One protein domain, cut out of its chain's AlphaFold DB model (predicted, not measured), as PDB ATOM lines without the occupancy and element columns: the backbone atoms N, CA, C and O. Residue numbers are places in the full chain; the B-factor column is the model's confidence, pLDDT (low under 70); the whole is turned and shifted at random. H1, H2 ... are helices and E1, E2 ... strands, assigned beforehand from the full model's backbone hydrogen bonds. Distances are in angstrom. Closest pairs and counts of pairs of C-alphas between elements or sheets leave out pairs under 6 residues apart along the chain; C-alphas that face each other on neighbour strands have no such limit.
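Overview. This is residues 6 to 60 of the 132 residues of the protein "Hypothetical protein" of Phaeocystis cordata (UniProt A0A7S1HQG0). The model is a rod with a three-strand sheet, E1, E3 and E4, along one part of its length and a small two-strand ladder, E2 and E5, at one end, while the loop of residues 26 to 31 and the small helix H1 lie toward the other end. E2 runs on into E3 and ties the ladder to the sheet, and the long stretch from E4 to E5 first folds back beside E4, then travels to the ladder. The printed part has 55 residues, with one named helix and five named strands in the order E1 E2 E3 H1 E4 E5; the sheet order is E1 - E3 - E4 and the ladder is E2 - E5, both antiparallel throughout. The class is mostly strand, though under half of the residues, 25, are in named elements. The whole is only just loose, close to compact, with a radius of gyration of the C-alphas of 12.4 A and spans of 41 by 19 by 16 A.

Along the chain. Begin in the larger sheet with E3, residues 21 to 25: find C-alpha 21 at (19.987, 19.680, 32.874), from where the strand runs 12.6 A to C-alpha 25. Beside it is E1, residues 6 to 9, which starts at C-alpha 6 at (23.895, 10.425, 29.860) and measures 10.0 A from first to last C-alpha. E4, residues 36 to 40, measures 13.5 A, and directly before it stands H1, residues 32 to 35, 5.1 A long. Look next at the small ladder: E2 is residues 16 to 18, 6.7 A long, and E5 is residues 56 to 59, 7.6 A long, ending at C-alpha 59 at (14.633, 36.766, 30.068).

Arrangement. In the larger sheet E3 is the inner strand, and E1 and E4 are the edge strands. E3 and E4 are antiparallel at 156 degrees between their directions; look for N 22 and O 39, 2.8 A apart and within hydrogen-bond range, and for C-alphas 23 and 38, which face each other at 4.7 A. E1 and E3 are antiparallel at 143 degrees, with N 7 and O 23 within hydrogen-bond range at 2.8 A and C-alphas 6 and 24 facing each other at 4.4 A. Past E4, residues 47 to 48 form a short antiparallel pairing with residues 38 to 39 of E4. H1 is not on this sheet, but only just, with 4 pairs of C-alphas within 10 A; the closest C-alphas of H1 and E3 are those of Arg 35 and Val 25, 5.6 A apart. H1 is too short for any pair of O i and N i+4 inside it, and its one pair of O i and N i+3 is within range. From the sheet go back along the chain: E2 runs on into E3 across a break of 2 residues, at 41 degrees. E2 and E5 are antiparallel at 152 degrees, with N 57 and O 17 within hydrogen-bond range at 2.8 A and C-alphas 16 and 59 facing each other at 4.3 A. Among the pairs that stay apart are E3 and E5, and H1 and E5.

Size, cuts and confidence. The two C-alphas farthest apart are those of Gly 29 and Val 60, 41.0 A, while the first and last printed C-alphas, Thr 6 and Val 60, are 28.1 A apart. The printed part has no cut. The link from E4 to E5 is long, and its 15 residues, 41 to 55, have C-alphas 6 to 13 A from the mean of the C-alphas. The links from E2 to E3 and from H1 to E4 are tight, and those from E1 to E2 and from E3 to H1 are short. The mean pLDDT of the printed part is 90.1, and residue 29 is the one residue under 70.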
ATOM      1  N   THR A   6      23.947   9.018  29.454       93.56
ATOM      2  CA  THR A   6      23.895  10.425  29.860       93.56
ATOM      3  C   THR A   6      23.433  11.277  28.687       93.56
ATOM      4  O   THR A   6      24.038  11.262  27.617       93.56
ATOM      5  N   HIS A   7      22.404  12.077  28.923       94.44
ATOM      6  CA  HIS A   7      21.829  13.025  27.979       94.44
ATOM      7  C   HIS A   7      21.832  14.427  28.579       94.44
ATOM      8  O   HIS A   7      21.815  14.601  29.798       94.44
ATOM      9  N   THR A   8      21.799  15.435  27.716       94.94
ATOM     10  CA  THR A   8      21.607  16.827  28.131       94.94
ATOM     11  C   THR A   8      20.241  17.291  27.662       94.94
ATOM     12  O   THR A   8      19.913  17.169  26.483       94.94
ATOM     13  N   LEU A   9      19.450  17.832  28.583       94.19
ATOM     14  CA  LEU A   9      18.192  18.490  28.275       94.19
ATOM     15  C   LEU A   9      18.408  19.998  28.238       94.19
ATOM     16  O   LEU A   9      18.766  20.610  29.248       94.19
ATOM     17  N   ASP A  10      18.125  20.569  27.074       93.81
ATOM     18  CA  ASP A  10      18.061  22.003  26.845       93.81
ATOM     19  C   ASP A  10      16.669  22.369  26.318       93.81
ATOM     20  O   ASP A  10      16.112  21.675  25.463       93.81
ATOM     21  N   VAL A  11      16.090  23.436  26.862       94.00
ATOM     22  CA  VAL A  11      14.756  23.914  26.494       94.00
ATOM     23  C   VAL A  11      14.927  25.205  25.714       94.00
ATOM     24  O   VAL A  11      15.228  26.257  26.275       94.00
ATOM     25  N   VAL A  12      14.698  25.121  24.407       92.69
ATOM     26  CA  VAL A  12      14.818  26.265  23.506       92.69
ATOM     27  C   VAL A  12      13.483  26.999  23.440       92.69
ATOM     28  O   VAL A  12      12.480  26.449  22.988       92.69
ATOM     29  N   ALA A  13      13.477  28.258  23.873       92.00
ATOM     30  CA  ALA A  13      12.330  29.150  23.769       92.00
ATOM     31  C   ALA A  13      12.786  30.584  23.482       92.00
ATOM     32  O   ALA A  13      13.857  31.015  23.907       92.00
ATOM     33  N   VAL A  14      11.964  31.340  22.756       92.00
ATOM     34  CA  VAL A  14      12.261  32.740  22.431       92.00
ATOM     35  C   VAL A  14      11.987  33.621  23.651       92.00
ATOM     36  O   VAL A  14      10.935  33.517  24.276       92.00
ATOM     37  N   GLY A  15      12.923  34.511  23.981       91.50
ATOM     38  CA  GLY A  15      12.757  35.532  25.023       91.50
ATOM     39  C   GLY A  15      13.022  35.062  26.452       91.50
ATOM     40  O   GLY A  15      13.091  35.898  27.350       91.50
ATOM     41  N   VAL A  16      13.234  33.766  26.679       93.38
ATOM     42  CA  VAL A  16      13.568  33.207  27.995       93.38
ATOM     43  C   VAL A  16      14.719  32.217  27.890       93.38
ATOM     44  O   VAL A  16      14.850  31.498  26.906       93.38
ATOM     45  N   ILE A  17      15.553  32.180  28.923       93.88
ATOM     46  CA  ILE A  17      16.656  31.226  29.056       93.88
ATOM     47  C   ILE A  17      16.255  30.193  30.094       93.88
ATOM     48  O   ILE A  17      15.752  30.545  31.163       93.88
ATOM     49  N   PHE A  18      16.532  28.929  29.806       94.19
ATOM     50  CA  PHE A  18      16.423  27.839  30.764       94.19
ATOM     51  C   PHE A  18      17.809  27.352  31.181       94.19
ATOM     52  O   PHE A  18      18.797  27.531  30.474       94.19
ATOM     53  N   GLN A  19      17.882  26.749  32.364       92.75
ATOM     54  CA  GLN A  19      19.081  26.035  32.781       92.75
ATOM     55  C   GLN A  19      19.187  24.714  32.004       92.75
ATOM     56  O   GLN A  19      18.180  24.045  31.791       92.75
ATOM     57  N   GLN A  20      20.406  24.317  31.636       94.38
ATOM     58  CA  GLN A  20      20.663  22.990  31.079       94.38
ATOM     59  C   GLN A  20      20.713  21.930  32.184       94.38
ATOM     60  O   GLN A  20      21.382  22.103  33.212       94.38
ATOM     61  N   TYR A  21      20.044  20.805  31.945       95.12
ATOM     62  CA  TYR A  21      19.987  19.680  32.874       95.12
ATOM     63  C   TYR A  21      20.738  18.483  32.307       95.12
ATOM     64  O   TYR A  21      20.653  18.185  31.118       95.12
ATOM     65  N   ARG A  22      21.455  17.777  33.172       94.75
ATOM     66  CA  ARG A  22      22.027  16.470  32.878       94.75
ATOM     67  C   ARG A  22      21.016  15.402  33.281       94.75
ATOM     68  O   ARG A  22      20.501  15.429  34.396       94.75
ATOM     69  N   ILE A  23      20.725  14.486  32.370       94.25
ATOM     70  CA  ILE A  23      19.802  13.373  32.575       94.25
ATOM     71  C   ILE A  23      20.582  12.080  32.403       94.25
ATOM     72  O   ILE A  23      21.033  11.773  31.306       94.25
ATOM     73  N   ASP A  24      20.708  11.305  33.468       92.75
ATOM     74  CA  ASP A  24      21.310   9.980  33.420       92.75
ATOM     75  C   ASP A  24      20.191   8.933  33.424       92.75
ATOM     76  O   ASP A  24      19.406   8.842  34.374       92.75
ATOM     77  N   VAL A  25      20.097   8.168  32.334       93.31
ATOM     78  CA  VAL A  25      19.092   7.119  32.125       93.31
ATOM     79  C   VAL A  25      19.739   5.754  32.332       93.31
ATOM     80  O   VAL A  25      20.686   5.402  31.629       93.31
ATOM     81  N   SER A  26      19.221   4.970  33.276       90.25
ATOM     82  CA  SER A  26      19.703   3.618  33.572       90.25
ATOM     83  C   SER A  26      19.034   2.541  32.702       90.25
ATOM     84  O   SER A  26      17.840   2.613  32.382       90.25
ATOM     85  N   GLU A  27      19.800   1.501  32.360       85.19
ATOM     86  CA  GLU A  27      19.315   0.282  31.687       85.19
ATOM     87  C   GLU A  27      18.469  -0.624  32.596       85.19
ATOM     88  O   GLU A  27      17.813  -1.536  32.098       85.19
ATOM     89  N   GLY A  28      18.448  -0.375  33.912       75.12
ATOM     90  CA  GLY A  28      17.745  -1.213  34.887       75.12
ATOM     91  C   GLY A  28      16.225  -1.291  34.684       75.12
ATOM     92  O   GLY A  28      15.598  -0.367  34.161       75.12
ATOM     93  N   GLY A  29      15.630  -2.402  35.127       67.25
ATOM     94  CA  GLY A  29      14.178  -2.569  35.228       67.25
ATOM     95  C   GLY A  29      13.632  -1.913  36.499       67.25
ATOM     96  O   GLY A  29      14.239  -2.044  37.556       67.25
ATOM     97  N   GLY A  30      12.514  -1.197  36.380       75.75
ATOM     98  CA  GLY A  30      11.895  -0.419  37.457       75.75
ATOM     99  C   GLY A  30      11.049   0.727  36.899       75.75
ATOM    100  O   GLY A  30      10.985   0.920  35.676       75.75
ATOM    101  N   ASP A  31      10.415   1.489  37.788       81.00
ATOM    102  CA  ASP A  31       9.623   2.657  37.404       81.00
ATOM    103  C   ASP A  31      10.508   3.777  36.835       81.00
ATOM    104  O   ASP A  31      11.705   3.885  37.115       81.00
ATOM    105  N   LEU A  32       9.915   4.644  36.008       80.19
ATOM    106  CA  LEU A  32      10.627   5.742  35.339       80.19
ATOM    107  C   LEU A  32      11.368   6.662  36.325       80.19
ATOM    108  O   LEU A  32      12.434   7.175  35.990       80.19
ATOM    109  N   GLU A  33      10.832   6.840  37.534       80.88
ATOM    110  CA  GLU A  33      11.433   7.670  38.584       80.88
ATOM    111  C   GLU A  33      12.765   7.115  39.101       80.88
ATOM    112  O   GLU A  33      13.656   7.883  39.458       80.88
ATOM    113  N   GLU A  34      12.932   5.792  39.109       81.50
ATOM    114  CA  GLU A  34      14.161   5.133  39.568       81.50
ATOM    115  C   GLU A  34      15.229   5.100  38.471       81.50
ATOM    116  O   GLU A  34      16.433   5.133  38.741       81.50
ATOM    117  N   ARG A  35      14.781   5.063  37.212       87.88
ATOM    118  CA  ARG A  35      15.645   4.957  36.032       87.88
ATOM    119  C   ARG A  35      16.212   6.291  35.573       87.88
ATOM    120  O   ARG A  35      17.221   6.289  34.870       87.88
ATOM    121  N   VAL A  36      15.572   7.403  35.928       90.88
ATOM    122  CA  VAL A  36      15.930   8.743  35.458       90.88
ATOM    123  C   VAL A  36      16.460   9.574  36.616       90.88
ATOM    124  O   VAL A  36      15.712  10.000  37.493       90.88
ATOM    125  N   ARG A  37      17.758   9.878  36.588       92.06
ATOM    126  CA  ARG A  37      18.359  10.862  37.492       92.06
ATOM    127  C   ARG A  37      18.564  12.169  36.760       92.06
ATOM    128  O   ARG A  37      19.100  12.186  35.657       92.06
ATOM    129  N   VAL A  38      18.155  13.263  37.391       94.44
ATOM    130  CA  VAL A  38      18.301  14.603  36.824       94.44
ATOM    131  C   VAL A  38      19.186  15.438  37.735       94.44
ATOM    132  O   VAL A  38      18.933  15.536  38.934       94.44
ATOM    133  N   SER A  39      20.214  16.056  37.169       94.44
ATOM    134  CA  SER A  39      21.123  16.963  37.865       94.44
ATOM    135  C   SER A  39      21.363  18.236  37.055       94.44
ATOM    136  O   SER A  39      20.982  18.346  35.886       94.44
ATOM    137  N   SER A  40      21.941  19.254  37.686       92.69
ATOM    138  CA  SER A  40      22.366  20.465  36.981       92.69
ATOM    139  C   SER A  40      23.603  20.155  36.145       92.69
ATOM    140  O   SER A  40      24.542  19.535  36.638       92.69
ATOM    141  N   ASN A  41      23.651  20.638  34.901       91.75
ATOM    142  CA  ASN A  41      24.848  20.483  34.070       91.75
ATOM    143  C   ASN A  41      26.067  21.207  34.689       91.75
ATOM    144  O   ASN A  41      27.178  20.689  34.673       91.75
ATOM    145  N   GLN A  42      25.836  22.359  35.332       90.12
ATOM    146  CA  GLN A  42      26.880  23.146  36.005       90.12
ATOM    147  C   GLN A  42      27.299  22.591  37.374       90.12
ATOM    148  O   GLN A  42      28.380  22.911  37.854       90.12
ATOM    149  N   ASP A  43      26.431  21.813  38.026       91.12
ATOM    150  CA  ASP A  43      26.674  21.286  39.372       91.12
ATOM    151  C   ASP A  43      26.039  19.893  39.503       91.12
ATOM    152  O   ASP A  43      24.840  19.783  39.789       91.12
ATOM    153  N   PRO A  44      26.823  18.819  39.304       88.56
ATOM    154  CA  PRO A  44      26.322  17.449  39.369       88.56
ATOM    155  C   PRO A  44      25.715  17.063  40.725       88.56
ATOM    156  O   PRO A  44      24.888  16.154  40.779       88.56
ATOM    157  N   ASN A  45      26.083  17.748  41.814       91.62
ATOM    158  CA  ASN A  45      25.547  17.468  43.150       91.62
ATOM    159  C   ASN A  45      24.139  18.042  43.340       91.62
ATOM    160  O   ASN A  45      23.396  17.607  44.224       91.62
ATOM    161  N   LYS A  46      23.736  19.000  42.501       92.81
ATOM    162  CA  LYS A  46      22.396  19.578  42.523       92.81
ATOM    163  C   LYS A  46      21.423  18.667  41.775       92.81
ATOM    164  O   LYS A  46      21.254  18.781  40.562       92.81
ATOM    165  N   MET A  47      20.774  17.778  42.523       92.38
ATOM    166  CA  MET A  47      19.790  16.826  42.003       92.38
ATOM    167  C   MET A  47      18.378  17.423  41.930       92.38
ATOM    168  O   MET A  47      17.972  18.223  42.775       92.38
ATOM    169  N   PHE A  48      17.606  16.991  40.936       92.12
ATOM    170  CA  PHE A  48      16.209  17.360  40.730       92.12
ATOM    171  C   PHE A  48      15.326  16.112  40.733       92.12
ATOM    172  O   PHE A  48      15.704  15.058  40.226       92.12
ATOM    173  N   ARG A  49      14.126  16.239  41.308       90.38
ATOM    174  CA  ARG A  49      13.148  15.149  41.379       90.38
ATOM    175  C   ARG A  49      12.375  15.030  40.058       90.38
ATOM    176  O   ARG A  49      12.004  16.046  39.470       90.38
ATOM    177  N   TYR A  50      12.108  13.796  39.632       87.69
ATOM    178  CA  TYR A  50      11.192  13.495  38.532       87.69
ATOM    179  C   TYR A  50       9.717  13.681  38.964       87.69
ATOM    180  O   TYR A  50       9.388  13.384  40.109       87.69
ATOM    181  N   PRO A  51       8.808  14.157  38.093       89.56
ATOM    182  CA  PRO A  51       9.074  14.734  36.782       89.56
ATOM    183  C   PRO A  51       9.751  16.099  36.910       89.56
ATOM    184  O   PRO A  51       9.398  16.920  37.763       89.56
ATOM    185  N   LEU A  52      10.722  16.351  36.030       90.12
ATOM    186  CA  LEU A  52      11.469  17.601  36.037       90.12
ATOM    187  C   LEU A  52      10.536  18.779  35.729       90.12
ATOM    188  O   LEU A  52       9.937  18.862  34.658       90.12
ATOM    189  N   LYS A  53      10.469  19.731  36.661       91.19
ATOM    190  CA  LYS A  53       9.802  21.020  36.462       91.19
ATOM    191  C   LYS A  53      10.842  22.071  36.105       91.19
ATOM    192  O   LYS A  53      11.548  22.569  36.982       91.19
ATOM    193  N   VAL A  54      10.923  22.402  34.823       91.44
ATOM    194  CA  VAL A  54      11.811  23.457  34.328       91.44
ATOM    195  C   VAL A  54      11.234  24.831  34.662       91.44
ATOM    196  O   VAL A  54      10.039  25.078  34.499       91.44
ATOM    197  N   LYS A  55      12.084  25.727  35.161       90.38
ATOM    198  CA  LYS A  55      11.742  27.134  35.394       90.38
ATOM    199  C   LYS A  55      12.667  28.011  34.554       90.38
ATOM    200  O   LYS A  55      13.847  27.670  34.439       90.38
ATOM    201  N   PRO A  56      12.165  29.118  33.985       92.06
ATOM    202  CA  PRO A  56      13.018  30.061  33.282       92.06
ATOM    203  C   PRO A  56      14.033  30.651  34.267       92.06
ATOM    204  O   PRO A  56      13.673  31.084  35.362       92.06
ATOM    205  N   ALA A  57      15.305  30.638  33.880       91.00
ATOM    206  CA  ALA A  57      16.405  31.236  34.627       91.00
ATOM    207  C   ALA A  57      16.445  32.763  34.450       91.00
ATOM    208  O   ALA A  57      16.908  33.475  35.337       91.00
ATOM    209  N   GLY A  58      15.935  33.267  33.326       90.88
ATOM    210  CA  GLY A  58      15.847  34.695  33.046       90.88
ATOM    211  C   GLY A  58      15.217  34.989  31.690       90.88
ATOM    212  O   GLY A  58      14.857  34.075  30.947       90.88
ATOM    213  N   THR A  59      15.090  36.274  31.373       91.81
ATOM    214  CA  THR A  59      14.633  36.766  30.068       91.81
ATOM    215  C   THR A  59      15.813  37.231  29.227       91.81
ATOM    216  O   THR A  59      16.743  37.844  29.755       91.81
ATOM    217  N   VAL A  60      15.765  36.993  27.918       89.75
ATOM    218  CA  VAL A  60      16.776  37.500  26.978       89.75
ATOM    219  C   VAL A  60      16.343  38.859  26.458       89.75
ATOM    220  O   VAL A  60      15.285  38.967  25.838       89.75
TER     221      VAL A  60